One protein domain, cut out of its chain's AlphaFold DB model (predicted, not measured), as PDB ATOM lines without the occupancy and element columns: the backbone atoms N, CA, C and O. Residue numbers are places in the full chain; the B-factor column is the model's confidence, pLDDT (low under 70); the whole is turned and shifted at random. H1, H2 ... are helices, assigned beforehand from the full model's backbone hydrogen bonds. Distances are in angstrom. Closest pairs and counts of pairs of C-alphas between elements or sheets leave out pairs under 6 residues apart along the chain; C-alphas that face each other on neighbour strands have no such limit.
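AT A GLANCE: This is residues 60 to 271 of the 284 residues of an uncharacterized protein of Bradyrhizobium liaoningense (UniProt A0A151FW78). Four helices, H1 to H4, stand side by side in an up-and-down bundle, each running against the one before it, with three more helices packed on the side of H1 and H4. Short H7 lies in the core, between those two and the crossed pair H5 and H6. The 212 printed residues, all helix by class, hold seven named helices, H1 to H7 in order, and no named strand. The whole is compact, with a radius of gyration of the C-alphas of 17.4 A and spans of 53 by 46 by 31 A.

HOW THE PARTS SIT: H1, residues 60 to 91, and H2, residues 102 to 122, form a hairpin at a shallow tilt of 22 degrees; their closest C-alphas, Leu 79 and His 112, are 5.4 A apart. H1 touches H4, residues 164 to 185, closest at C-alphas Ser 73 and Ala 182, 5.2 A. H3, residues 129 to 154, forms hairpins with H2, closest at C-alphas Leu 106 and Lys 150, 6.6 A, and with H4, by its residues 138 to 145 alone, closest at C-alphas Ile 138 and Thr 174, 6.2 A. H7, residues 258 to 269, touches H1 with residues 258 to 262 alone, at a steep tilt of 60 degrees; C-alphas Ser 78 and Ala 258 are closest, 5.0 A. H5, residues 187 to 205, and H6, residues 216 to 240, are only just about perpendicular, at 71 degrees; they touch by residues 196 to 204 and 226 to 235 alone, closest at C-alphas Ala 200 and Val 231, 5.0 A. H2 and H3 are apart from H5, H6 and H7. In each helix, every O i to N i+4 pair is within hydrogen-bond range.

IN THESE COORDINATES: H1 spans 46.9 A from C-alpha 60 at (75.596, 67.842, 97.101); H3 spans 36.6 A, H6 35.9 A. H7 ends at C-alpha 269, (108.473, 75.982, 80.108).

THE WHOLE: The printed part has no cut. The C-alphas farthest apart, Asn 60 and Asp 95, are 54.0 A apart. The link H6 to H7 is long. Residues 94 to 101, 154 to 162, 205 to 213 and 239 to 255 have pLDDT under 70.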
ATOM      1  N   ASN A  60      75.954  66.728  97.971       81.38
ATOM      2  CA  ASN A  60      75.596  67.842  97.101       81.38
ATOM      3  C   ASN A  60      76.617  68.987  97.193       81.38
ATOM      4  O   ASN A  60      77.052  69.508  96.168       81.38
ATOM      5  N   GLU A  61      77.066  69.334  98.398       80.88
ATOM      6  CA  GLU A  61      78.117  70.333  98.622       80.88
ATOM      7  C   GLU A  61      79.432  69.930  97.959       80.88
ATOM      8  O   GLU A  61      80.011  70.723  97.217       80.88
ATOM      9  N   ARG A  62      79.867  68.671  98.115       82.00
ATOM     10  CA  ARG A  62      81.057  68.154  97.416       82.00
ATOM     11  C   ARG A  62      80.917  68.239  95.898       82.00
ATOM     12  O   ARG A  62      81.899  68.516  95.209       82.00
ATOM     13  N   ARG A  63      79.720  67.987  95.358       82.00
ATOM     14  CA  ARG A  63      79.455  68.099  93.918       82.00
ATOM     15  C   ARG A  63      79.538  69.551  93.450       82.00
ATOM     16  O   ARG A  63      80.208  69.804  92.454       82.00
ATOM     17  N   LYS A  64      78.914  70.486  94.175       81.19
ATOM     18  CA  LYS A  64      78.983  71.929  93.893       81.19
ATOM     19  C   LYS A  64      80.416  72.445  93.966       81.19
ATOM     20  O   LYS A  64      80.851  73.135  93.050       81.19
ATOM     21  N   TRP A  65      81.162  72.039  94.989       83.44
ATOM     22  CA  TRP A  65      82.579  72.351  95.159       83.44
ATOM     23  C   TRP A  65      83.399  71.907  93.942       83.44
ATOM     24  O   TRP A  65      84.022  72.729  93.277       83.44
ATOM     25  N   ARG A  66      83.330  70.620  93.573       83.62
ATOM     26  CA  ARG A  66      84.064  70.082  92.411       83.62
ATOM     27  C   ARG A  66      83.680  70.772  91.106       83.62
ATOM     28  O   ARG A  66      84.544  71.064  90.291       83.62
ATOM     29  N   PHE A  67      82.389  71.025  90.911       84.00
ATOM     30  CA  PHE A  67      81.890  71.709  89.722       84.00
ATOM     31  C   PHE A  67      82.424  73.143  89.620       84.00
ATOM     32  O   PHE A  67      82.920  73.535  88.569       84.00
ATOM     33  N   SER A  68      82.390  73.890  90.724       85.19
ATOM     34  CA  SER A  68      82.881  75.271  90.793       85.19
ATOM     35  C   SER A  68      84.364  75.349  90.445       85.19
ATOM     36  O   SER A  68      84.780  76.154  89.617       85.19
ATOM     37  N   GLN A  69      85.166  74.468  91.042       85.81
ATOM     38  CA  GLN A  69      86.605  74.455  90.810       85.81
ATOM     39  C   GLN A  69      86.970  74.056  89.384       85.81
ATOM     40  O   GLN A  69      87.887  74.645  88.819       85.81
ATOM     41  N   LYS A  70      86.228  73.109  88.798       86.62
ATOM     42  CA  LYS A  70      86.361  72.735  87.390       86.62
ATOM     43  C   LYS A  70      86.071  73.916  86.457       86.62
ATOM     44  O   LYS A  70      86.835  74.186  85.538       86.62
ATOM     45  N   LEU A  71      84.979  74.645  86.689       86.06
ATOM     46  CA  LEU A  71      84.661  75.818  85.870       86.06
ATOM     47  C   LEU A  71      85.743  76.893  85.980       86.06
ATOM     48  O   LEU A  71      86.138  77.484  84.977       86.06
ATOM     49  N   ILE A  72      86.257  77.115  87.191       89.31
ATOM     50  CA  ILE A  72      87.341  78.067  87.433       89.31
ATOM     51  C   ILE A  72      88.630  77.619  86.731       89.31
ATOM     52  O   ILE A  72      89.252  78.442  86.067       89.31
ATOM     53  N   SER A  73      89.032  76.345  86.819       90.62
ATOM     54  CA  SER A  73      90.251  75.857  86.152       90.62
ATOM     55  C   SER A  73      90.165  75.996  84.633       90.62
ATOM     56  O   SER A  73      91.116  76.469  84.012       90.62
ATOM     57  N   GLN A  74      89.024  75.648  84.037       87.75
ATOM     58  CA  GLN A  74      88.788  75.795  82.600       87.75
ATOM     59  C   GLN A  74      88.797  77.264  82.157       87.75
ATOM     60  O   GLN A  74      89.420  77.608  81.149       87.75
ATOM     61  N   ALA A  75      88.146  78.144  82.921       89.25
ATOM     62  CA  ALA A  75      88.107  79.572  82.625       89.25
ATOM     63  C   ALA A  75      89.496  80.217  82.747       89.25
ATOM     64  O   ALA A  75      89.898  80.978  81.869       89.25
ATOM     65  N   LEU A  76      90.268  79.861  83.781       91.88
ATOM     66  CA  LEU A  76      91.653  80.309  83.939       91.88
ATOM     67  C   LEU A  76      92.548  79.814  82.800       91.88
ATOM     68  O   LEU A  76      93.338  80.595  82.278       91.88
ATOM     69  N   ALA A  77      92.417  78.548  82.392       91.62
ATOM     70  CA  ALA A  77      93.175  78.002  81.269       91.62
ATOM     71  C   ALA A  77      92.856  78.735  79.956       91.62
ATOM     72  O   ALA A  77      93.765  79.034  79.181       91.62
ATOM     73  N   SER A  78      91.580  79.058  79.729       89.88
ATOM     74  CA  SER A  78      91.124  79.789  78.538       89.88
ATOM     75  C   SER A  78      91.661  81.217  78.526       89.88
ATOM     76  O   SER A  78      92.278  81.638  77.550       89.88
ATOM     77  N   LEU A  79      91.542  81.928  79.652       91.12
ATOM     78  CA  LEU A  79      92.088  83.273  79.793       91.12
ATOM     79  C   LEU A  79      93.616  83.293  79.624       91.12
ATOM     80  O   LEU A  79      94.154  84.144  78.921       91.12
ATOM     81  N   TYR A  80      94.323  82.343  80.237       93.19
ATOM     82  CA  TYR A  80      95.766  82.195  80.064       93.19
ATOM     83  C   TYR A  80      96.139  82.011  78.588       93.19
ATOM     84  O   TYR A  80      97.050  82.677  78.094       93.19
ATOM     85  N   LEU A  81      95.417  81.147  77.867       89.62
ATOM     86  CA  LEU A  81      95.660  80.902  76.450       89.62
ATOM     87  C   LEU A  81      95.481  82.174  75.614       89.62
ATOM     88  O   LEU A  81      96.290  82.421  74.718       89.62
ATOM     89  N   ASP A  82      94.475  82.993  75.915       87.50
ATOM     90  CA  ASP A  82      94.268  84.251  75.199       87.50
ATOM     91  C   ASP A  82      95.365  85.269  75.489       87.50
ATOM     92  O   ASP A  82      95.864  85.906  74.564       87.50
ATOM     93  N   VAL A  83      95.827  85.373  76.736       89.56
ATOM     94  CA  VAL A  83      96.979  86.223  77.071       89.56
ATOM     95  C   VAL A  83      98.248  85.731  76.361       89.56
ATOM     96  O   VAL A  83      99.015  86.540  75.839       89.56
ATOM     97  N   MET A  84      98.452  84.416  76.253       87.19
ATOM     98  CA  MET A  84      99.556  83.843  75.474       87.19
ATOM     99  C   MET A  84      99.440  84.134  73.973       87.19
ATOM    100  O   MET A  84     100.455  84.359  73.312       87.19
ATOM    101  N   ARG A  85      98.221  84.122  73.417       84.25
ATOM    102  CA  ARG A  85      97.961  84.513  72.021       84.25
ATOM    103  C   ARG A  85      98.266  85.990  71.808       84.25
ATOM    104  O   ARG A  85      98.937  86.319  70.838       84.25
ATOM    105  N   LEU A  86      97.840  86.854  72.726       84.00
ATOM    106  CA  LEU A  86      98.141  88.285  72.681       84.00
ATOM    107  C   LEU A  86      99.649  88.541  72.733       84.00
ATOM    108  O   LEU A  86     100.143  89.294  71.901       84.00
ATOM    109  N   LEU A  87     100.392  87.844  73.604       85.44
ATOM    110  CA  LEU A  87     101.857  87.926  73.629       85.44
ATOM    111  C   LEU A  87     102.487  87.509  72.294       85.44
ATOM    112  O   LEU A  87     103.453  88.121  71.848       85.44
ATOM    113  N   TYR A  88     101.985  86.443  71.672       81.56
ATOM    114  CA  TYR A  88     102.488  86.006  70.372       81.56
ATOM    115  C   TYR A  88     102.237  87.070  69.298       81.56
ATOM    116  O   TYR A  88     103.165  87.486  68.611       81.56
ATOM    117  N   VAL A  89     100.996  87.553  69.199       79.88
ATOM    118  CA  VAL A  89     100.580  88.543  68.197       79.88
ATOM    119  C   VAL A  89     101.300  89.875  68.379       79.88
ATOM    120  O   VAL A  89     101.744  90.450  67.390       79.88
ATOM    121  N   SER A  90     101.496  90.334  69.617       77.56
ATOM    122  CA  SER A  90     102.191  91.594  69.905       77.56
ATOM    123  C   SER A  90     103.674  91.573  69.522       77.56
ATOM    124  O   SER A  90     104.308  92.622  69.465       77.56
ATOM    125  N   ARG A  91     104.257  90.383  69.318       75.94
ATOM    126  CA  ARG A  91     105.648  90.208  68.872       75.94
ATOM    127  C   ARG A  91     105.783  90.147  67.353       75.94
ATOM    128  O   ARG A  91     106.901  90.258  66.855       75.94
ATOM    129  N   LEU A  92     104.688  89.935  66.624       73.38
ATOM    130  CA  LEU A  92     104.720  89.888  65.167       73.38
ATOM    131  C   LEU A  92     104.808  91.310  64.585       73.38
ATOM    132  O   LEU A  92     104.167  92.227  65.112       73.38
ATOM    133  N   PRO A  93     105.544  91.500  63.475       72.94
ATOM    134  CA  PRO A  93     105.491  92.735  62.694       72.94
ATOM    135  C   PRO A  93     104.050  93.135  62.334       72.94
ATOM    136  O   PRO A  93     103.174  92.278  62.181       72.94
ATOM    137  N   GLU A  94     103.775  94.437  62.210       68.75
ATOM    138  CA  GLU A  94     102.438  94.951  61.842       68.75
ATOM    139  C   GLU A  94     101.957  94.469  60.472       68.75
ATOM    140  O   GLU A  94     100.759  94.272  60.277       68.75
ATOM    141  N   ASP A  95     102.883  94.218  59.555       66.75
ATOM    142  CA  ASP A  95     102.658  93.759  58.188       66.75
ATOM    143  C   ASP A  95     102.667  92.225  58.036       66.75
ATOM    144  O   ASP A  95     102.563  91.708  56.922       66.75
ATOM    145  N   HIS A  96     102.773  91.471  59.136       67.00
ATOM    146  CA  HIS A  96     102.840  90.014  59.075       67.00
ATOM    147  C   HIS A  96     101.510  89.412  58.580       67.00
ATOM    148  O   HIS A  96     100.465  89.599  59.203       67.00
ATOM    149  N   ILE A  97     101.555  88.633  57.487       55.84
ATOM    150  CA  ILE A  97     100.384  88.023  56.813       55.84
ATOM    151  C   ILE A  97      99.513  87.198  57.774       55.84
ATOM    152  O   ILE A  97      98.289  87.187  57.653       55.84
ATOM    153  N   ASP A  98     100.141  86.550  58.756       55.59
ATOM    154  CA  ASP A  98      99.456  85.729  59.758       55.59
ATOM    155  C   ASP A  98      99.055  86.484  61.034       55.59
ATOM    156  O   ASP A  98      98.660  85.820  61.990       55.59
ATOM    157  N   ARG A  99      99.163  87.825  61.109       62.03
ATOM    158  CA  ARG A  99      98.725  88.593  62.291       62.03
ATOM    159  C   ARG A  99      97.198  88.483  62.386       62.03
ATOM    160  O   ARG A  99      96.487  89.174  61.652       62.03
ATOM    161  N   PRO A 100      96.650  87.610  63.249       61.12
ATOM    162  CA  PRO A 100      95.211  87.461  63.363       61.12
ATOM    163  C   PRO A 100      94.663  88.740  63.998       61.12
ATOM    164  O   PRO A 100      95.426  89.529  64.561       61.12
ATOM    165  N   GLY A 101      93.350  88.960  63.922       66.94
ATOM    166  CA  GLY A 101      92.726  90.162  64.466       66.94
ATOM    167  C   GLY A 101      93.055  90.344  65.950       66.94
ATOM    168  O   GLY A 101      92.379  89.794  66.806       66.94
ATOM    169  N   GLU A 102      94.068  91.148  66.273       74.31
ATOM    170  CA  GLU A 102      94.494  91.426  67.651       74.31
ATOM    171  C   GLU A 102      93.318  91.929  68.499       74.31
ATOM    172  O   GLU A 102      93.132  91.516  69.641       74.31
ATOM    173  N   ARG A 103      92.437  92.732  67.886       78.25
ATOM    174  CA  ARG A 103      91.180  93.193  68.493       78.25
ATOM    175  C   ARG A 103      90.198  92.059  68.803       78.25
ATOM    176  O   ARG A 103      89.484  92.144  69.796       78.25
ATOM    177  N   GLU A 104      90.151  91.017  67.974       78.44
ATOM    178  CA  GLU A 104      89.308  89.835  68.194       78.44
ATOM    179  C   GLU A 104      89.793  89.071  69.430       78.44
ATOM    180  O   GLU A 104      89.002  88.795  70.328       78.44
ATOM    181  N   PHE A 105      91.103  88.832  69.555       78.81
ATOM    182  CA  PHE A 105      91.665  88.197  70.751       78.81
ATOM    183  C   PHE A 105      91.512  89.048  72.009       78.81
ATOM    184  O   PHE A 105      91.212  88.505  73.070       78.81
ATOM    185  N   LEU A 106      91.655  90.373  71.903       83.12
ATOM    186  CA  LEU A 106      91.373  91.276  73.018       83.12
ATOM    187  C   LEU A 106      89.916  91.154  73.479       83.12
ATOM    188  O   LEU A 106      89.680  91.078  74.684       83.12
ATOM    189  N   SER A 107      88.964  91.080  72.542       83.44
ATOM    190  CA  SER A 107      87.540  90.904  72.845       83.44
ATOM    191  C   SER A 107      87.232  89.537  73.461       83.44
ATOM    192  O   SER A 107      86.445  89.465  74.402       83.44
ATOM    193  N   ILE A 108      87.831  88.454  72.959       83.56
ATOM    194  CA  ILE A 108      87.641  87.103  73.515       83.56
ATOM    195  C   ILE A 108      88.207  87.035  74.938       83.56
ATOM    196  O   ILE A 108      87.533  86.562  75.854       83.56
ATOM    197  N   ALA A 109      89.398  87.593  75.156       86.56
ATOM    198  CA  ALA A 109      90.004  87.659  76.478       86.56
ATOM    199  C   ALA A 109      89.137  88.451  77.472       86.56
ATOM    200  O   ALA A 109      89.015  88.049  78.626       86.56
ATOM    201  N   GLU A 110      88.482  89.540  77.044       88.94
ATOM    202  CA  GLU A 110      87.537  90.286  77.890       88.94
ATOM    203  C   GLU A 110      86.344  89.429  78.331       88.94
ATOM    204  O   GLU A 110      85.954  89.480  79.501       88.94
ATOM    205  N   LEU A 111      85.805  88.597  77.433       87.62
ATOM    206  CA  LEU A 111      84.741  87.648  77.768       87.62
ATOM    207  C   LEU A 111      85.219  86.617  78.801       87.62
ATOM    208  O   LEU A 111      84.521  86.368  79.785       87.62
ATOM    209  N   HIS A 112      86.422  86.061  78.635       87.38
ATOM    210  CA  HIS A 112      86.977  85.110  79.599       87.38
ATOM    211  C   HIS A 112      87.349  85.758  80.941       87.38
ATOM    212  O   HIS A 112      87.150  85.134  81.980       87.38
ATOM    213  N   ILE A 113      87.791  87.022  80.967       90.44
ATOM    214  CA  ILE A 113      87.971  87.785  82.215       90.44
ATOM    215  C   ILE A 113      86.637  87.924  82.948       90.44
ATOM    216  O   ILE A 113      86.564  87.662  84.151       90.44
ATOM    217  N   ALA A 114      85.578  88.322  82.237       87.88
ATOM    218  CA  ALA A 114      84.249  88.456  82.821       87.88
ATOM    219  C   ALA A 114      83.740  87.113  83.371       87.88
ATOM    220  O   ALA A 114      83.225  87.065  84.489       87.88
ATOM    221  N   ALA A 115      83.953  86.018  82.635       86.62
ATOM    222  CA  ALA A 115      83.596  84.672  83.072       86.62
ATOM    223  C   ALA A 115      84.357  84.249  84.337       86.62
ATOM    224  O   ALA A 115      83.730  83.825  85.307       86.62
ATOM    225  N   VAL A 116      85.687  84.420  84.375       88.25
ATOM    226  CA  VAL A 116      86.497  84.104  85.566       88.25
ATOM    227  C   VAL A 116      85.997  84.900  86.767       88.25
ATOM    228  O   VAL A 116      85.722  84.307  87.805       88.25
ATOM    229  N   ARG A 117      85.800  86.217  86.634       91.75
ATOM    230  CA  ARG A 117      85.287  87.059  87.728       91.75
ATOM    231  C   ARG A 117      83.934  86.588  88.230       91.75
ATOM    232  O   ARG A 117      83.766  86.392  89.432       91.75
ATOM    233  N   SER A 118      83.008  86.336  87.307       86.94
ATOM    234  CA  SER A 118      81.678  85.838  87.642       86.94
ATOM    235  C   SER A 118      81.734  84.493  88.365       86.94
ATOM    236  O   SER A 118      80.953  84.280  89.288       86.94
ATOM    237  N   TYR A 119      82.633  83.586  87.979       87.50
ATOM    238  CA  TYR A 119      82.787  82.293  88.646       87.50
ATOM    239  C   TYR A 119      83.441  82.429  90.017       87.50
ATOM    240  O   TYR A 119      82.976  81.817  90.974       87.50
ATOM    241  N   VAL A 120      84.480  83.249  90.152       87.62
ATOM    242  CA  VAL A 120      85.149  83.454  91.443       87.62
ATOM    243  C   VAL A 120      84.205  84.092  92.459       87.62
ATOM    244  O   VAL A 120      84.178  83.677  93.615       87.62
ATOM    245  N   GLU A 121      83.397  85.060  92.030       88.56
ATOM    246  CA  GLU A 121      82.407  85.725  92.884       88.56
ATOM    247  C   GLU A 121      81.211  84.819  93.162       88.56
ATOM    248  O   GLU A 121      80.859  84.598  94.320       88.56
ATOM    249  N   GLY A 122      80.634  84.227  92.114       83.50
ATOM    250  CA  GLY A 122      79.468  83.352  92.219       83.50
ATOM    251  C   GLY A 122      79.731  82.080  93.024       83.50
ATOM    252  O   GLY A 122      78.827  81.575  93.689       83.50
ATOM    253  N   PHE A 123      80.971  81.582  93.017       85.69
ATOM    254  CA  PHE A 123      81.368  80.407  93.784       85.69
ATOM    255  C   PHE A 123      82.143  80.722  95.061       85.69
ATOM    256  O   PHE A 123      82.517  79.784  95.755       85.69
ATOM    257  N   SER A 124      82.329  81.994  95.432       86.19
ATOM    258  CA  SER A 124      83.037  82.390  96.661       86.19
ATOM    259  C   SER A 124      82.575  81.633  97.926       86.19
ATOM    260  O   SER A 124      83.443  81.146  98.652       86.19
ATOM    261  N   PRO A 125      81.263  81.395  98.169       84.75
ATOM    262  CA  PRO A 125      80.803  80.611  99.327       84.75
ATOM    263  C   PRO A 125      81.249  79.140  99.317       84.75
ATOM    264  O   PRO A 125      81.202  78.463 100.341       84.75
ATOM    265  N   TYR A 126      81.639  78.636  98.148       81.69
ATOM    266  CA  TYR A 126      82.094  77.272  97.904       81.69
ATOM    267  C   TYR A 126      83.597  77.206  97.639       81.69
ATOM    268  O   TYR A 126      84.049  76.220  97.070       81.69
ATOM    269  N   LEU A 127      84.374  78.229  97.991       82.00
ATOM    270  CA  LEU A 127      85.832  78.203  97.922       82.00
ATOM    271  C   LEU A 127      86.395  78.401  99.329       82.00
ATOM    272  O   LEU A 127      85.906  79.222 100.099       82.00
ATOM    273  N   SER A 128      87.443  77.654  99.673       86.00
ATOM    274  CA  SER A 128      88.216  77.958 100.876       86.00
ATOM    275  C   SER A 128      88.987  79.255 100.652       86.00
ATOM    276  O   SER A 128      89.306  79.603  99.513       86.00
ATOM    277  N   GLU A 129      89.316  79.963 101.730       88.44
ATOM    278  CA  GLU A 129      89.998  81.257 101.636       88.44
ATOM    279  C   GLU A 129      91.314  81.168 100.847       88.44
ATOM    280  O   GLU A 129      91.566  81.991  99.966       88.44
ATOM    281  N   ASP A 130      92.110  80.123 101.092       88.12
ATOM    282  CA  ASP A 130      93.370  79.888 100.381       88.12
ATOM    283  C   ASP A 130      93.159  79.697  98.877       88.12
ATOM    284  O   ASP A 130      93.874  80.281  98.065       88.12
ATOM    285  N   VAL A 131      92.141  78.916  98.502       87.69
ATOM    286  CA  VAL A 131      91.793  78.658  97.101       87.69
ATOM    287  C   VAL A 131      91.311  79.937  96.428       87.69
ATOM    288  O   VAL A 131      91.735  80.253  95.319       87.69
ATOM    289  N   HIS A 132      90.452  80.698  97.102       90.06
ATOM    290  CA  HIS A 132      89.979  81.976  96.590       90.06
ATOM    291  C   HIS A 132      91.149  82.950  96.375       90.06
ATOM    292  O   HIS A 132      91.238  83.581  95.323       90.06
ATOM    293  N   ARG A 133      92.089  83.036  97.324       91.31
ATOM    294  CA  ARG A 133      93.283  83.891  97.223       91.31
ATOM    295  C   ARG A 133      94.194  83.477  96.068       91.31
ATOM    296  O   ARG A 133      94.668  84.338  95.330       91.31
ATOM    297  N   GLU A 134      94.422  82.178  95.897       90.69
ATOM    298  CA  GLU A 134      95.219  81.623  94.800       90.69
ATOM    299  C   GLU A 134      94.605  81.968  93.437       90.69
ATOM    300  O   GLU A 134      95.282  82.534  92.577       90.69
ATOM    301  N   VAL A 135      93.303  81.727  93.271       91.31
ATOM    302  CA  VAL A 135      92.585  82.031  92.028       91.31
ATOM    303  C   VAL A 135      92.585  83.530  91.734       91.31
ATOM    304  O   VAL A 135      92.880  83.928  90.608       91.31
ATOM    305  N   ARG A 136      92.327  84.377  92.740       93.38
ATOM    306  CA  ARG A 136      92.374  85.841  92.589       93.38
ATOM    307  C   ARG A 136      93.759  86.340  92.193       93.38
ATOM    308  O   ARG A 136      93.861  87.287  91.420       93.38
ATOM    309  N   ARG A 137      94.828  85.709  92.685       94.06
ATOM    310  CA  ARG A 137      96.198  86.051  92.284       94.06
ATOM    311  C   ARG A 137      96.436  85.743  90.804       94.06
ATOM    312  O   ARG A 137      96.936  86.611  90.095       94.06
ATOM    313  N   ILE A 138      96.063  84.547  90.341       92.31
ATOM    314  CA  ILE A 138      96.193  84.154  88.926       92.31
ATOM    315  C   ILE A 138      95.355  85.095  88.046       92.31
ATOM    316  O   ILE A 138      95.867  85.656  87.078       92.31
ATOM    317  N   GLU A 139      94.093  85.336  88.421       93.62
ATOM    318  CA  GLU A 139      93.190  86.265  87.733       93.62
ATOM    319  C   GLU A 139      93.799  87.668  87.621       93.62
ATOM    320  O   GLU A 139      93.817  88.248  86.535       93.62
ATOM    321  N   ALA A 140      94.317  88.217  88.722       92.94
ATOM    322  CA  ALA A 140      94.872  89.565  88.758       92.94
ATOM    323  C   ALA A 140      96.063  89.723  87.804       92.94
ATOM    324  O   ALA A 140      96.149  90.730  87.099       92.94
ATOM    325  N   VAL A 141      96.948  88.722  87.747       90.25
ATOM    326  CA  VAL A 141      98.089  88.718  86.826       90.25
ATOM    327  C   VAL A 141      97.616  88.659  85.375       90.25
ATOM    328  O   VAL A 141      98.039  89.481  84.565       90.25
ATOM    329  N   LEU A 142      96.698  87.750  85.039       91.12
ATOM    330  CA  LEU A 142      96.173  87.632  83.675       91.12
ATOM    331  C   LEU A 142      95.420  88.899  83.237       91.12
ATOM    332  O   LEU A 142      95.610  89.372  82.119       91.12
ATOM    333  N   CYS A 143      94.638  89.512  84.131       92.25
ATOM    334  CA  CYS A 143      93.969  90.792  83.883       92.25
ATOM    335  C   CYS A 143      94.958  91.949  83.706       92.25
ATOM    336  O   CYS A 143      94.699  92.885  82.952       92.25
ATOM    337  N   PHE A 144      96.068  91.948  84.447       91.31
ATOM    338  CA  PHE A 144      97.125  92.938  84.277       91.31
ATOM    339  C   PHE A 144      97.780  92.803  82.900       91.31
ATOM    340  O   PHE A 144      97.880  93.796  82.186       91.31
ATOM    341  N   LEU A 145      98.145  91.582  82.503       88.44
ATOM    342  CA  LEU A 145      98.747  91.314  81.199       88.44
ATOM    343  C   LEU A 145      97.792  91.637  80.045       88.44
ATOM    344  O   LEU A 145      98.196  92.282  79.084       88.44
ATOM    345  N   HIS A 146      96.513  91.269  80.154       90.56
ATOM    346  CA  HIS A 146      95.496  91.646  79.168       90.56
ATOM    347  C   HIS A 146      95.381  93.164  79.010       90.56
ATOM    348  O   HIS A 146      95.449  93.658  77.887       90.56
ATOM    349  N   ARG A 147      95.269  93.910  80.120       89.06
ATOM    350  CA  ARG A 147      95.246  95.380  80.077       89.06
ATOM    351  C   ARG A 147      96.507  95.938  79.438       89.06
ATOM    352  O   ARG A 147      96.405  96.834  78.614       89.06
ATOM    353  N   HIS A 148      97.666  95.367  79.755       86.38
ATOM    354  CA  HIS A 148      98.921  95.773  79.142       86.38
ATOM    355  C   HIS A 148      98.907  95.599  77.614       86.38
ATOM    356  O   HIS A 148      99.234  96.539  76.894       86.38
ATOM    357  N   PHE A 149      98.471  94.441  77.108       85.50
ATOM    358  CA  PHE A 149      98.345  94.215  75.663       85.50
ATOM    359  C   PHE A 149      97.283  95.108  75.018       85.50
ATOM    360  O   PHE A 149      97.489  95.618  73.921       85.50
ATOM    361  N   LYS A 150      96.164  95.347  75.709       85.12
ATOM    362  CA  LYS A 150      95.121  96.273  75.258       85.12
ATOM    363  C   LYS A 150      95.660  97.695  75.119       85.12
ATOM    364  O   LYS A 150      95.423  98.340  74.102       85.12
ATOM    365  N   ASP A 151      96.399  98.165  76.117       82.75
ATOM    366  CA  ASP A 151      97.009  99.489  76.106       82.75
ATOM    367  C   ASP A 151      98.059  99.587  74.996       82.75
ATOM    368  O   ASP A 151      98.067 100.581  74.280       82.75
ATOM    369  N   LEU A 152      98.876  98.550  74.781       76.44
ATOM    370  CA  LEU A 152      99.847  98.499  73.682       76.44
ATOM    371  C   LEU A 152      99.172  98.570  72.300       76.44
ATOM    372  O   LEU A 152      99.668  99.261  71.417       76.44
ATOM    373  N   ALA A 153      98.032  97.901  72.125       73.94
ATOM    374  CA  ALA A 153      97.288  97.889  70.865       73.94
ATOM    375  C   ALA A 153      96.564  99.218  70.565       73.94
ATOM    376  O   ALA A 153      96.290  99.529  69.406       73.94
ATOM    377  N   ILE A 154      96.208  99.989  71.600       68.38
ATOM    378  CA  ILE A 154      95.464 101.258  71.476       68.38
ATOM    379  C   ILE A 154      96.407 102.473  71.504       68.38
ATOM    380  O   ILE A 154      96.126 103.500  70.883       68.38
ATOM    381  N   SER A 155      97.508 102.389  72.248       59.44
ATOM    382  CA  SER A 155      98.403 103.507  72.527       59.44
ATOM    383  C   SER A 155      99.551 103.579  71.524       59.44
ATOM    384  O   SER A 155     100.475 102.774  71.553       59.44
ATOM    385  N   THR A 156      99.584 104.653  70.736       52.38
ATOM    386  CA  THR A 156     100.778 105.098  69.996       52.38
ATOM    387  C   THR A 156     101.857 105.714  70.899       52.38
ATOM    388  O   THR A 156     102.912 106.114  70.413       52.38
ATOM    389  N   LYS A 157     101.617 105.837  72.216       45.47
ATOM    390  CA  LYS A 157     102.566 106.466  73.147       45.47
ATOM    391  C   LYS A 157     103.659 105.486  73.571       45.47
ATOM    392  O   LYS A 157     103.385 104.499  74.248       45.47
ATOM    393  N   GLU A 158     104.902 105.851  73.275       51.00
ATOM    394  CA  GLU A 158     106.162 105.143  73.570       51.00
ATOM    395  C   GLU A 158     106.424 104.818  75.061       51.00
ATOM    396  O   GLU A 158     107.396 104.142  75.383       51.00
ATOM    397  N   GLY A 159     105.584 105.282  75.993       44.44
ATOM    398  CA  GLY A 159     105.933 105.377  77.417       44.44
ATOM    399  C   GLY A 159     105.729 104.130  78.284       44.44
ATOM    400  O   GLY A 159     106.242 104.106  79.399       44.44
ATOM    401  N   PHE A 160     104.997 103.105  77.834       51.69
ATOM    402  CA  PHE A 160     104.742 101.915  78.660       51.69
ATOM    403  C   PHE A 160     104.863 100.625  77.848       51.69
ATOM    404  O   PHE A 160     103.875  99.983  77.502       51.69
ATOM    405  N   ARG A 161     106.100 100.244  77.526       61.38
ATOM    406  CA  ARG A 161     106.420  98.909  77.007       61.38
ATOM    407  C   ARG A 161     106.881  98.053  78.184       61.38
ATOM    408  O   ARG A 161     107.943  98.333  78.737       61.38
ATOM    409  N   LEU A 162     106.101  97.046  78.599       64.62
ATOM    410  CA  LEU A 162     106.670  96.028  79.484       64.62
ATOM    411  C   LEU A 162     107.770  95.322  78.701       64.62
ATOM    412  O   LEU A 162     107.607  95.014  77.519       64.62
ATOM    413  N   ASP A 163     108.870  95.022  79.381       75.19
ATOM    414  CA  ASP A 163     109.873  94.124  78.832       75.19
ATOM    415  C   ASP A 163     109.196  92.783  78.487       75.19
ATOM    416  O   ASP A 163     108.535  92.148  79.321       75.19
ATOM    417  N   ALA A 164     109.337  92.363  77.230       71.19
ATOM    418  CA  ALA A 164     108.780  91.115  76.730       71.19
ATOM    419  C   ALA A 164     109.294  89.901  77.520       71.19
ATOM    420  O   ALA A 164     108.558  88.929  77.685       71.19
ATOM    421  N   ASN A 165     110.516  89.961  78.055       74.56
ATOM    422  CA  ASN A 165     111.082  88.904  78.886       74.56
ATOM    423  C   ASN A 165     110.437  88.865  80.277       74.56
ATOM    424  O   ASN A 165     110.170  87.781  80.791       74.56
ATOM    425  N   VAL A 166     110.127  90.026  80.865       80.62
ATOM    426  CA  VAL A 166     109.389  90.109  82.140       80.62
ATOM    427  C   VAL A 166     107.973  89.569  81.965       80.62
ATOM    428  O   VAL A 166     107.500  88.780  82.777       80.62
ATOM    429  N   THR A 167     107.316  89.935  80.863       83.56
ATOM    430  CA  THR A 167     105.984  89.423  80.514       83.56
ATOM    431  C   THR A 167     105.996  87.904  80.334       83.56
ATOM    432  O   THR A 167     105.135  87.204  80.867       83.56
ATOM    433  N   PHE A 168     106.996  87.384  79.622       84.56
ATOM    434  CA  PHE A 168     107.167  85.954  79.387       84.56
ATOM    435  C   PHE A 168     107.435  85.176  80.682       84.56
ATOM    436  O   PHE A 168     106.832  84.129  80.904       84.56
ATOM    437  N   GLU A 169     108.275  85.704  81.573       86.25
ATOM    438  CA  GLU A 169     108.550  85.081  82.870       86.25
ATOM    439  C   GLU A 169     107.318  85.096  83.784       86.25
ATOM    440  O   GLU A 169     106.992  84.091  84.419       86.25
ATOM    441  N   GLN A 170     106.563  86.196  83.794       89.31
ATOM    442  CA  GLN A 170     105.308  86.269  84.536       89.31
ATOM    443  C   GLN A 170     104.293  85.239  84.020       89.31
ATOM    444  O   GLN A 170     103.592  84.608  84.817       89.31
ATOM    445  N   LEU A 171     104.233  85.024  82.703       89.75
ATOM    446  CA  LEU A 171     103.401  83.985  82.094       89.75
ATOM    447  C   LEU A 171     103.875  82.581  82.450       89.75
ATOM    448  O   LEU A 171     103.037  81.734  82.745       89.75
ATOM    449  N   ARG A 172     105.187  82.343  82.508       90.94
ATOM    450  CA  ARG A 172     105.760  81.067  82.952       90.94
ATOM    451  C   ARG A 172     105.328  80.711  84.374       90.94
ATOM    452  O   ARG A 172     104.865  79.595  84.612       90.94
ATOM    453  N   ILE A 173     105.435  81.662  85.302       91.62
ATOM    454  CA  ILE A 173     105.006  81.483  86.698       91.62
ATOM    455  C   ILE A 173     103.497  81.217  86.754       91.62
ATOM    456  O   ILE A 173     103.056  80.221  87.324       91.62
ATOM    457  N   THR A 174     102.711  82.060  86.079       92.75
ATOM    458  CA  THR A 174     101.244  81.954  86.045       92.75
ATOM    459  C   THR A 174     100.775  80.636  85.423       92.75
ATOM    460  O   THR A 174      99.800  80.049  85.886       92.75
ATOM    461  N   CYS A 175     101.487  80.136  84.409       94.81
ATOM    462  CA  CYS A 175     101.244  78.834  83.797       94.81
ATOM    463  C   CYS A 175     101.425  77.702  84.813       94.81
ATOM    464  O   CYS A 175     100.571  76.821  84.901       94.81
ATOM    465  N   GLY A 176     102.515  77.724  85.588       92.44
ATOM    466  CA  GLY A 176     102.768  76.731  86.635       92.44
ATOM    467  C   GLY A 176     101.685  76.744  87.715       92.44
ATOM    468  O   GLY A 176     101.160  75.693  88.079       92.44
ATOM    469  N   ASP A 177     101.295  77.937  88.162       92.69
ATOM    470  CA  ASP A 177     100.240  78.126  89.160       92.69
ATOM    471  C   ASP A 177      98.880  77.606  88.673       92.69
ATOM    472  O   ASP A 177      98.220  76.818  89.352       92.69
ATOM    473  N   ALA A 178      98.471  77.991  87.462       91.94
ATOM    474  CA  ALA A 178      97.210  77.549  86.877       91.94
ATOM    475  C   ALA A 178      97.199  76.034  86.600       91.94
ATOM    476  O   ALA A 178      96.187  75.369  86.832       91.94
ATOM    477  N   ALA A 179      98.322  75.462  86.151       92.38
ATOM    478  CA  ALA A 179      98.452  74.022  85.941       92.38
ATOM    479  C   ALA A 179      98.375  73.244  87.264       92.38
ATOM    480  O   ALA A 179      97.699  72.214  87.341       92.38
ATOM    481  N   LEU A 180      99.021  73.744  88.324       91.56
ATOM    482  CA  LEU A 180      98.946  73.157  89.660       91.56
ATOM    483  C   LEU A 180      97.513  73.190  90.198       91.56
ATOM    484  O   LEU A 180      97.009  72.163  90.667       91.56
ATOM    485  N   PHE A 181      96.836  74.332  90.059       90.81
ATOM    486  CA  PHE A 181      95.433  74.491  90.421       90.81
ATOM    487  C   PHE A 181      94.542  73.469  89.696       90.81
ATOM    488  O   PHE A 181      93.785  72.728  90.331       90.81
ATOM    489  N   ALA A 182      94.685  73.351  88.373       89.38
ATOM    490  CA  ALA A 182      93.912  72.407  87.569       89.38
ATOM    491  C   ALA A 182      94.176  70.941  87.960       89.38
ATOM    492  O   ALA A 182      93.247  70.133  88.027       89.38
ATOM    493  N   ARG A 183      95.423  70.567  88.277       89.69
ATOM    494  CA  ARG A 183      95.753  69.209  88.753       89.69
ATOM    495  C   ARG A 183      95.130  68.907  90.109       89.69
ATOM    496  O   ARG A 183      94.670  67.788  90.329       89.69
ATOM    497  N   ARG A 184      95.105  69.895  91.005       86.56
ATOM    498  CA  ARG A 184      94.563  69.745  92.357       86.56
ATOM    499  C   ARG A 184      93.043  69.584  92.357       86.56
ATOM    500  O   ARG A 184      92.526  68.846  93.194       86.56
ATOM    501  N   PHE A 185      92.342  70.244  91.435       80.44
ATOM    502  CA  PHE A 185      90.891  70.404  91.550       80.44
ATOM    503  C   PHE A 185      90.049  69.923  90.356       80.44
ATOM    504  O   PHE A 185      88.851  69.709  90.525       80.44
ATOM    505  N   ASP A 186      90.655  69.635  89.203       77.44
ATOM    506  CA  ASP A 186      89.976  69.136  87.991       77.44
ATOM    507  C   ASP A 186      90.480  67.732  87.580       77.44
ATOM    508  O   ASP A 186      90.584  67.353  86.415       77.44
ATOM    509  N   GLY A 187      90.853  66.932  88.586       74.94
ATOM    510  CA  GLY A 187      91.749  65.778  88.451       74.94
ATOM    511  C   GLY A 187      91.462  64.786  87.315       74.94
ATOM    512  O   GLY A 187      92.413  64.294  86.716       74.94
ATOM    513  N   LEU A 188      90.202  64.482  86.972       83.69
ATOM    514  CA  LEU A 188      89.914  63.549  85.868       83.69
ATOM    515  C   LEU A 188      90.147  64.187  84.494       83.69
ATOM    516  O   LEU A 188      90.711  63.543  83.608       83.69
ATOM    517  N   GLU A 189      89.697  65.423  84.300       83.50
ATOM    518  CA  GLU A 189      89.811  66.105  83.015       83.50
ATOM    519  C   GLU A 189      91.249  66.567  82.780       83.50
ATOM    520  O   GLU A 189      91.807  66.297  81.717       83.50
ATOM    521  N   THR A 190      91.906  67.087  83.820       87.75
ATOM    522  CA  THR A 190      93.343  67.386  83.811       87.75
ATOM    523  C   THR A 190      94.182  66.145  83.533       87.75
ATOM    524  O   THR A 190      95.138  66.215  82.763       87.75
ATOM    525  N   LYS A 191      93.827  64.981  84.096       89.31
ATOM    526  CA  LYS A 191      94.533  63.724  83.804       89.31
ATOM    527  C   LYS A 191      94.396  63.328  82.333       89.31
ATOM    528  O   LYS A 191      95.401  63.020  81.700       89.31
ATOM    529  N   ARG A 192      93.184  63.395  81.772       88.38
ATOM    530  CA  ARG A 192      92.948  63.125  80.342       88.38
ATOM    531  C   ARG A 192      93.710  64.105  79.451       88.38
ATOM    532  O   ARG A 192      94.341  63.689  78.486       88.38
ATOM    533  N   ALA A 193      93.694  65.392  79.791       89.25
ATOM    534  CA  ALA A 193      94.450  66.410  79.072       89.25
ATOM    535  C   ALA A 193      95.966  66.137  79.134       89.25
ATOM    536  O   ALA A 193      96.644  66.218  78.113       89.25
ATOM    537  N   ALA A 194      96.496  65.733  80.294       90.88
ATOM    538  CA  ALA A 194      97.900  65.361  80.459       90.88
ATOM    539  C   ALA A 194      98.293  64.107  79.655       90.88
ATOM    540  O   ALA A 194      99.399  64.049  79.115       90.88
ATOM    541  N   GLU A 195      97.404  63.115  79.556       91.44
ATOM    542  CA  GLU A 195      97.587  61.930  78.709       91.44
ATOM    543  C   GLU A 195      97.617  62.318  77.224       91.44
ATOM    544  O   GLU A 195      98.503  61.877  76.494       91.44
ATOM    545  N   ASP A 196      96.707  63.191  76.782       88.12
ATOM    546  CA  ASP A 196      96.672  63.704  75.406       88.12
ATOM    547  C   ASP A 196      97.961  64.464  75.056       88.12
ATOM    548  O   ASP A 196      98.569  64.205  74.017       88.12
ATOM    549  N   VAL A 197      98.425  65.342  75.953       89.38
ATOM    550  CA  VAL A 197      99.703  66.057  75.808       89.38
ATOM    551  C   VAL A 197     100.881  65.085  75.774       89.38
ATOM    552  O   VAL A 197     101.759  65.222  74.928       89.38
ATOM    553  N   SER A 198     100.906  64.075  76.647       90.12
ATOM    554  CA  SER A 198     101.990  63.083  76.663       90.12
ATOM    555  C   SER A 198     102.052  62.296  75.352       90.12
ATOM    556  O   SER A 198     103.128  62.156  74.779       90.12
ATOM    557  N   ARG A 199     100.899  61.861  74.823       86.94
ATOM    558  CA  ARG A 199     100.821  61.191  73.514       86.94
ATOM    559  C   ARG A 199     101.303  62.095  72.382       86.94
ATOM    560  O   ARG A 199     102.068  61.647  71.532       86.94
ATOM    561  N   ALA A 200     100.892  63.361  72.394       83.00
ATOM    562  CA  ALA A 200     101.327  64.340  71.405       83.00
ATOM    563  C   ALA A 200     102.849  64.545  71.437       83.00
ATOM    564  O   ALA A 200     103.488  64.502  70.388       83.00
ATOM    565  N   LEU A 201     103.437  64.680  72.632       83.75
ATOM    566  CA  LEU A 201     104.886  64.793  72.815       83.75
ATOM    567  C   LEU A 201     105.623  63.569  72.259       83.75
ATOM    568  O   LEU A 201     106.531  63.734  71.449       83.75
ATOM    569  N   THR A 202     105.194  62.353  72.610       83.88
ATOM    570  CA  THR A 202     105.807  61.119  72.093       83.88
ATOM    571  C   THR A 202     105.695  61.015  70.570       83.88
ATOM    572  O   THR A 202     106.646  60.596  69.914       83.88
ATOM    573  N   SER A 203     104.566  61.432  69.985       76.25
ATOM    574  CA  SER A 203     104.388  61.430  68.525       76.25
ATOM    575  C   SER A 203     105.296  62.436  67.807       76.25
ATOM    576  O   SER A 203     105.782  62.154  66.714       76.25
ATOM    577  N   ALA A 204     105.561  63.588  68.430       73.12
ATOM    578  CA  ALA A 204     106.413  64.634  67.871       73.12
ATOM    579  C   ALA A 204     107.913  64.312  68.018       73.12
ATOM    580  O   ALA A 204     108.705  64.658  67.144       73.12
ATOM    581  N   GLU A 205     108.306  63.613  69.090       65.75
ATOM    582  CA  GLU A 205     109.699  63.225  69.363       65.75
ATOM    583  C   GLU A 205     110.284  62.238  68.334       65.75
ATOM    584  O   GLU A 205     111.508  62.150  68.222       65.75
ATOM    585  N   GLY A 206     109.445  61.534  67.563       61.38
ATOM    586  CA  GLY A 206     109.885  60.550  66.568       61.38
ATOM    587  C   GLY A 206     110.251  61.105  65.182       61.38
ATOM    588  O   GLY A 206     111.123  60.532  64.537       61.38
ATOM    589  N   ALA A 207     109.611  62.188  64.715       53.94
ATOM    590  CA  ALA A 207     109.736  62.664  63.325       53.94
ATOM    591  C   ALA A 207     110.257  64.106  63.185       53.94
ATOM    592  O   ALA A 207     111.013  64.381  62.261       53.94
ATOM    593  N   ASP A 208     109.920  64.999  64.121       54.56
ATOM    594  CA  ASP A 208     110.163  66.444  63.999       54.56
ATOM    595  C   ASP A 208     110.829  67.008  65.260       54.56
ATOM    596  O   ASP A 208     110.473  68.084  65.746       54.56
ATOM    597  N   ARG A 209     111.780  66.267  65.851       57.59
ATOM    598  CA  ARG A 209     112.457  66.734  67.063       57.59
ATOM    599  C   ARG A 209     113.214  68.029  66.740       57.59
ATOM    600  O   ARG A 209     114.155  67.998  65.947       57.59
ATOM    601  N   PRO A 210     112.869  69.156  67.377       55.22
ATOM    602  CA  PRO A 210     113.636  70.373  67.216       55.22
ATOM    603  C   PRO A 210     115.003  70.144  67.863       55.22
ATOM    604  O   PRO A 210     115.119  69.966  69.073       55.22
ATOM    605  N   SER A 211     116.032  70.083  67.025       57.88
ATOM    606  CA  SER A 211     117.434  69.904  67.414       57.88
ATOM    607  C   SER A 211     118.047  71.177  68.009       57.88
ATOM    608  O   SER A 211     119.092  71.108  68.651       57.88
ATOM    609  N   ALA A 212     117.388  72.325  67.834       61.34
ATOM    610  CA  ALA A 212     117.806  73.600  68.402       61.34
ATOM    611  C   ALA A 212     117.315  73.775  69.857       61.34
ATOM    612  O   ALA A 212     116.158  73.443  70.146       61.34
ATOM    613  N   PRO A 213     118.144  74.337  70.758       69.56
ATOM    614  CA  PRO A 213     117.735  74.684  72.115       69.56
ATOM    615  C   PRO A 213     116.551  75.667  72.134       69.56
ATOM    616  O   PRO A 213     116.321  76.444  71.197       69.56
ATOM    617  N   ILE A 214     115.752  75.592  73.204       74.31
ATOM    618  CA  ILE A 214     114.623  76.500  73.433       74.31
ATOM    619  C   ILE A 214     115.158  77.755  74.120       74.31
ATOM    620  O   ILE A 214     115.045  77.908  75.334       74.31
ATOM    621  N   ASP A 215     115.756  78.639  73.327       76.06
ATOM    622  CA  ASP A 215     116.320  79.888  73.828       76.06
ATOM    623  C   ASP A 215     115.282  81.010  73.731       76.06
ATOM    624  O   ASP A 215     114.929  81.484  72.647       76.06
ATOM    625  N   GLY A 216     114.765  81.416  74.891       76.19
ATOM    626  CA  GLY A 216     113.854  82.547  75.022       76.19
ATOM    627  C   GLY A 216     112.469  82.359  74.377       76.19
ATOM    628  O   GLY A 216     112.060  81.244  74.031       76.19
ATOM    629  N   PRO A 217     111.707  83.459  74.232       79.56
ATOM    630  CA  PRO A 217     110.308  83.395  73.813       79.56
ATOM    631  C   PRO A 217     110.100  82.913  72.368       79.56
ATOM    632  O   PRO A 217     109.140  82.192  72.103       79.56
ATOM    633  N   ASP A 218     110.990  83.250  71.430       80.94
ATOM    634  CA  ASP A 218     110.847  82.823  70.025       80.94
ATOM    635  C   ASP A 218     111.105  81.321  69.869       80.94
ATOM    636  O   ASP A 218     110.385  80.623  69.149       80.94
ATOM    637  N   GLY A 219     112.090  80.798  70.611       79.81
ATOM    638  CA  GLY A 219     112.290  79.363  70.770       79.81
ATOM    639  C   GLY A 219     111.036  78.692  71.318       79.81
ATOM    640  O   GLY A 219     110.560  77.715  70.742       79.81
ATOM    641  N   PHE A 220     110.458  79.246  72.382       86.25
ATOM    642  CA  PHE A 220     109.244  78.716  72.996       86.25
ATOM    643  C   PHE A 220     108.064  78.654  72.017       86.25
ATOM    644  O   PHE A 220     107.475  77.585  71.857       86.25
ATOM    645  N   PHE A 221     107.733  79.747  71.321       84.56
ATOM    646  CA  PHE A 221     106.577  79.780  70.416       84.56
ATOM    647  C   PHE A 221     106.740  78.858  69.203       84.56
ATOM    648  O   PHE A 221     105.773  78.209  68.800       84.56
ATOM    649  N   ARG A 222     107.961  78.721  68.669       82.62
ATOM    650  CA  ARG A 222     108.264  77.765  67.593       82.62
ATOM    651  C   ARG A 222     107.960  76.327  68.019       82.62
ATOM    652  O   ARG A 222     107.281  75.592  67.305       82.62
ATOM    653  N   ILE A 223     108.446  75.935  69.196       82.81
ATOM    654  CA  ILE A 223     108.216  74.599  69.766       82.81
ATOM    655  C   ILE A 223     106.738  74.394  70.075       82.81
ATOM    656  O   ILE A 223     106.166  73.349  69.764       82.81
ATOM    657  N   ARG A 224     106.113  75.408  70.670       86.50
ATOM    658  CA  ARG A 224     104.701  75.400  71.018       86.50
ATOM    659  C   ARG A 224     103.833  75.130  69.802       86.50
ATOM    660  O   ARG A 224     103.016  74.224  69.870       86.50
ATOM    661  N   TRP A 225     104.038  75.829  68.689       83.56
ATOM    662  CA  TRP A 225     103.250  75.633  67.468       83.56
ATOM    663  C   TRP A 225     103.315  74.193  66.937       83.56
ATOM    664  O   TRP A 225     102.285  73.579  66.629       83.56
ATOM    665  N   LEU A 226     104.527  73.632  66.881       81.75
ATOM    666  CA  LEU A 226     104.762  72.247  66.469       81.75
ATOM    667  C   LEU A 226     103.972  71.272  67.358       81.75
ATOM    668  O   LEU A 226     103.228  70.420  66.872       81.75
ATOM    669  N   LEU A 227     104.093  71.429  68.676       85.00
ATOM    670  CA  LEU A 227     103.470  70.526  69.639       85.00
ATOM    671  C   LEU A 227     101.956  70.736  69.764       85.00
ATOM    672  O   LEU A 227     101.220  69.766  69.932       85.00
ATOM    673  N   GLN A 228     101.463  71.967  69.622       86.31
ATOM    674  CA  GLN A 228     100.031  72.269  69.572       86.31
ATOM    675  C   GLN A 228      99.367  71.577  68.382       86.31
ATOM    676  O   GLN A 228      98.286  71.007  68.532       86.31
ATOM    677  N   SER A 229     100.039  71.552  67.227       82.38
ATOM    678  CA  SER A 229      99.572  70.827  66.041       82.38
ATOM    679  C   SER A 229      99.477  69.315  66.292       82.38
ATOM    680  O   SER A 229      98.519  68.672  65.854       82.38
ATOM    681  N   ALA A 230     100.426  68.742  67.040       83.12
ATOM    682  CA  ALA A 230     100.385  67.338  67.450       83.12
ATOM    683  C   ALA A 230      99.245  67.058  68.448       83.12
ATOM    684  O   ALA A 230      98.493  66.100  68.265       83.12
ATOM    685  N   VAL A 231      99.050  67.920  69.454       86.19
ATOM    686  CA  VAL A 231      97.928  67.826  70.410       86.19
ATOM    687  C   VAL A 231      96.590  67.877  69.680       86.19
ATOM    688  O   VAL A 231      95.714  67.052  69.938       86.19
ATOM    689  N   LEU A 232      96.445  68.800  68.729       83.12
ATOM    690  CA  LEU A 232      95.241  68.925  67.920       83.12
ATOM    691  C   LEU A 232      94.994  67.658  67.094       83.12
ATOM    692  O   LEU A 232      93.858  67.208  66.997       83.12
ATOM    693  N   ARG A 233      96.037  67.036  66.531       81.00
ATOM    694  CA  ARG A 233      95.906  65.767  65.800       81.00
ATOM    695  C   ARG A 233      95.387  64.647  66.703       81.00
ATOM    696  O   ARG A 233      94.392  64.022  66.348       81.00
ATOM    697  N   VAL A 234      95.986  64.467  67.882       83.06
ATOM    698  CA  VAL A 234      95.551  63.468  68.878       83.06
ATOM    699  C   VAL A 234      94.106  63.717  69.318       83.06
ATOM    700  O   VAL A 234      93.312  62.779  69.412       83.06
ATOM    701  N   TYR A 235      93.742  64.979  69.561       78.50
ATOM    702  CA  TYR A 235      92.374  65.342  69.921       78.50
ATOM    703  C   TYR A 235      91.390  65.016  68.798       78.50
ATOM    704  O   TYR A 235      90.365  64.385  69.035       78.50
ATOM    705  N   ARG A 236      91.726  65.379  67.556       77.06
ATOM    706  CA  ARG A 236      90.880  65.121  66.389       77.06
ATOM    707  C   ARG A 236      90.746  63.641  66.077       77.06
ATOM    708  O   ARG A 236      89.670  63.225  65.685       77.06
ATOM    709  N   GLU A 237      91.794  62.840  66.231       78.12
ATOM    710  CA  GLU A 237      91.711  61.383  66.064       78.12
ATOM    711  C   GLU A 237      90.709  60.766  67.040       78.12
ATOM    712  O   GLU A 237      89.912  59.914  66.651       78.12
ATOM    713  N   LYS A 238      90.687  61.264  68.280       71.94
ATOM    714  CA  LYS A 238      89.694  60.881  69.284       71.94
ATOM    715  C   LYS A 238      88.292  61.393  68.927       71.94
ATOM    716  O   LYS A 238      87.344  60.624  68.956       71.94
ATOM    717  N   ALA A 239      88.165  62.651  68.499       69.00
ATOM    718  CA  ALA A 239      86.884  63.253  68.118       69.00
ATOM    719  C   ALA A 239      86.292  62.676  66.813       69.00
ATOM    720  O   ALA A 239      85.075  62.610  66.660       69.00
ATOM    721  N   LYS A 240      87.123  62.178  65.880       63.94
ATOM    722  CA  LYS A 240      86.673  61.428  64.688       63.94
ATOM    723  C   LYS A 240      85.930  60.147  65.055       63.94
ATOM    724  O   LYS A 240      85.089  59.713  64.275       63.94
ATOM    725  N   GLN A 241      86.207  59.561  66.219       56.66
ATOM    726  CA  GLN A 241      85.433  58.430  66.735       56.66
ATOM    727  C   GLN A 241      84.058  58.866  67.277       56.66
ATOM    728  O   GLN A 241      83.177  58.026  67.427       56.66
ATOM    729  N   GLU A 242      83.844  60.167  67.506       53.06
ATOM    730  CA  GLU A 242      82.651  60.747  68.142       53.06
ATOM    731  C   GLU A 242      81.836  61.680  67.206       53.06
ATOM    732  O   GLU A 242      80.844  62.261  67.627       53.06
ATOM    733  N   SER A 243      82.176  61.770  65.908       45.47
ATOM    734  CA  SER A 243      81.430  62.509  64.859       45.47
ATOM    735  C   SER A 243      81.193  64.013  65.099       45.47
ATOM    736  O   SER A 243      80.213  64.569  64.609       45.47
ATOM    737  N   ILE A 244      82.103  64.707  65.786       49.84
ATOM    738  CA  ILE A 244      82.068  66.173  65.925       49.84
ATOM    739  C   ILE A 244      83.444  66.711  65.528       49.84
ATOM    740  O   ILE A 244      84.426  66.466  66.224       49.84
ATOM    741  N   LEU A 245      83.555  67.414  64.396       45.56
ATOM    742  CA  LEU A 245      84.796  68.109  64.039       45.56
ATOM    743  C   LEU A 245      84.540  69.458  63.363       45.56
ATOM    744  O   LEU A 245      84.130  69.483  62.201       45.56
ATOM    745  N   PRO A 246      84.890  70.574  64.022       43.09
ATOM    746  CA  PRO A 246      85.115  71.846  63.356       43.09
ATOM    747  C   PRO A 246      86.549  71.941  62.785       43.09
ATOM    748  O   PRO A 246      87.513  71.354  63.293       43.09
ATOM    749  N   SER A 247      86.699  72.659  61.667       39.97
ATOM    750  CA  SER A 247      87.884  72.632  60.799       39.97
ATOM    751  C   SER A 247      88.778  73.878  60.917       39.97
ATOM    752  O   SER A 247      88.558  74.860  60.219       39.97
ATOM    753  N   GLY A 248      89.854  73.824  61.712       44.38
ATOM    754  CA  GLY A 248      90.975  74.789  61.653       44.38
ATOM    755  C   GLY A 248      91.410  75.376  63.003       44.38
ATOM    756  O   GLY A 248      90.681  75.267  63.977       44.38
ATOM    757  N   ILE A 249      92.595  76.006  63.052       43.59
ATOM    758  CA  ILE A 249      93.140  76.716  64.240       43.59
ATOM    759  C   ILE A 249      92.226  77.881  64.657       43.59
ATOM    760  O   ILE A 249      92.152  78.255  65.818       43.59
ATOM    761  N   ARG A 250      91.456  78.418  63.707       41.12
ATOM    762  CA  ARG A 250      90.447  79.453  63.948       41.12
ATOM    763  C   ARG A 250      89.194  78.941  64.675       41.12
ATOM    764  O   ARG A 250      88.470  79.742  65.241       41.12
ATOM    765  N   TYR A 251      88.954  77.628  64.688       45.94
ATOM    766  CA  TYR A 251      87.876  76.992  65.461       45.94
ATOM    767  C   TYR A 251      88.361  76.487  66.829       45.94
ATOM    768  O   TYR A 251      87.607  75.896  67.588       45.94
ATOM    769  N   ASP A 252      89.618  76.768  67.168       54.03
ATOM    770  CA  ASP A 252      90.264  76.483  68.452       54.03
ATOM    771  C   ASP A 252      89.951  77.567  69.512       54.03
ATOM    772  O   ASP A 252      90.727  77.855  70.426       54.03
ATOM    773  N   ILE A 253      88.827  78.264  69.329       51.41
ATOM    774  CA  ILE A 253      88.362  79.367  70.180       51.41
ATOM    775  C   ILE A 253      87.478  78.833  71.323       51.41
ATOM    776  O   ILE A 253      87.292  79.512  72.326       51.41
ATOM    777  N   GLU A 254      87.007  77.585  71.241       53.91
ATOM    778  CA  GLU A 254      85.966  77.028  72.123       53.91
ATOM    779  C   GLU A 254      86.447  76.575  73.518       53.91
ATOM    780  O   GLU A 254      85.717  75.905  74.242       53.91
ATOM    781  N   GLY A 255      87.667  76.921  73.942       62.41
ATOM    782  CA  GLY A 255      88.173  76.618  75.293       62.41
ATOM    783  C   GLY A 255      88.420  75.125  75.591       62.41
ATOM    784  O   GLY A 255      89.150  74.803  76.527       62.41
ATOM    785  N   GLU A 256      87.913  74.196  74.771       74.25
ATOM    786  CA  GLU A 256      88.038  72.738  74.962       74.25
ATOM    787  C   GLU A 256      89.497  72.248  74.992       74.25
ATOM    788  O   GLU A 256      89.853  71.292  75.696       74.25
ATOM    789  N   LEU A 257      90.369  72.911  74.231       85.12
ATOM    790  CA  LEU A 257      91.801  72.621  74.182       85.12
ATOM    791  C   LEU A 257      92.616  73.469  75.161       85.12
ATOM    792  O   LEU A 257      93.796  73.178  75.362       85.12
ATOM    793  N   ALA A 258      92.009  74.446  75.841       88.38
ATOM    794  CA  ALA A 258      92.728  75.380  76.701       88.38
ATOM    795  C   ALA A 258      93.506  74.671  77.812       88.38
ATOM    796  O   ALA A 258      94.685  74.950  78.017       88.38
ATOM    797  N   LEU A 259      92.893  73.679  78.466       90.06
ATOM    798  CA  LEU A 259      93.569  72.898  79.501       90.06
ATOM    799  C   LEU A 259      94.745  72.082  78.939       90.06
ATOM    800  O   LEU A 259      95.789  71.975  79.576       90.06
ATOM    801  N   ARG A 260      94.615  71.537  77.724       92.12
ATOM    802  CA  ARG A 260      95.709  70.806  77.060       92.12
ATOM    803  C   ARG A 260      96.854  71.741  76.706       92.12
ATOM    804  O   ARG A 260      98.005  71.377  76.908       92.12
ATOM    805  N   TYR A 261      96.550  72.939  76.218       91.69
ATOM    806  CA  TYR A 261      97.566  73.932  75.889       91.69
ATOM    807  C   TYR A 261      98.235  74.528  77.119       91.69
ATOM    808  O   TYR A 261      99.446  74.697  77.095       91.69
ATOM    809  N   LEU A 262      97.507  74.730  78.216       94.19
ATOM    810  CA  LEU A 262      98.099  75.104  79.500       94.19
ATOM    811  C   LEU A 262      99.121  74.054  79.969       94.19
ATOM    812  O   LEU A 262     100.256  74.389  80.297       94.19
ATOM    813  N   LEU A 263      98.744  72.772  79.963       94.50
ATOM    814  CA  LEU A 263      99.641  71.683  80.370       94.50
ATOM    815  C   LEU A 263     100.792  71.467  79.380       94.50
ATOM    816  O   LEU A 263     101.883  71.062  79.778       94.50
ATOM    817  N   LEU A 264     100.568  71.714  78.089       93.00
ATOM    818  CA  LEU A 264     101.628  71.703  77.087       93.00
ATOM    819  C   LEU A 264     102.639  72.820  77.364       93.00
ATOM    820  O   LEU A 264     103.838  72.551  77.412       93.00
ATOM    821  N   ASP A 265     102.160  74.041  77.580       93.31
ATOM    822  CA  ASP A 265     102.997  75.205  77.855       93.31
ATOM    823  C   ASP A 265     103.817  74.983  79.135       93.31
ATOM    824  O   ASP A 265     105.026  75.195  79.115       93.31
ATOM    825  N   GLU A 266     103.221  74.426  80.198       94.12
ATOM    826  CA  GLU A 266     103.923  74.010  81.426       94.12
ATOM    827  C   GLU A 266     105.100  73.062  81.116       94.12
ATOM    828  O   GLU A 266     106.213  73.233  81.621       94.12
ATOM    829  N   ARG A 267     104.884  72.067  80.243       90.88
ATOM    830  CA  ARG A 267     105.919  71.097  79.839       90.88
ATOM    831  C   ARG A 267     107.020  71.724  78.995       90.88
ATOM    832  O   ARG A 267     108.168  71.296  79.107       90.88
ATOM    833  N   ILE A 268     106.682  72.689  78.143       88.50
ATOM    834  CA  ILE A 268     107.668  73.418  77.344       88.50
ATOM    835  C   ILE A 268     108.479  74.327  78.268       88.50
ATOM    836  O   ILE A 268     109.703  74.260  78.240       88.50
ATOM    837  N   PHE A 269     107.826  75.098  79.140       89.44
ATOM    838  CA  PHE A 269     108.473  75.982  80.108       89.44
ATOM    839  C   PHE A 269     109.431  75.253  81.047       89.44
ATOM    840  O   PHE A 269     110.487  75.794  81.364       89.44
ATOM    841  N   ALA A 270     109.119  74.016  81.441       86.69
ATOM    842  CA  ALA A 270     110.026  73.176  82.225       86.69
ATOM    843  C   ALA A 270     111.341  72.833  81.492       86.69
ATOM    844  O   ALA A 270     112.314  72.440  82.132       86.69
ATOM    845  N   LYS A 271     111.374  72.962  80.158       81.38
ATOM    846  CA  LYS A 271     112.552  72.745  79.304       81.38
ATOM    847  C   LYS A 271     113.242  74.051  78.888       81.38
ATOM    848  O   LYS A 271     114.324  73.985  78.312       81.38
TER     849      LYS A 271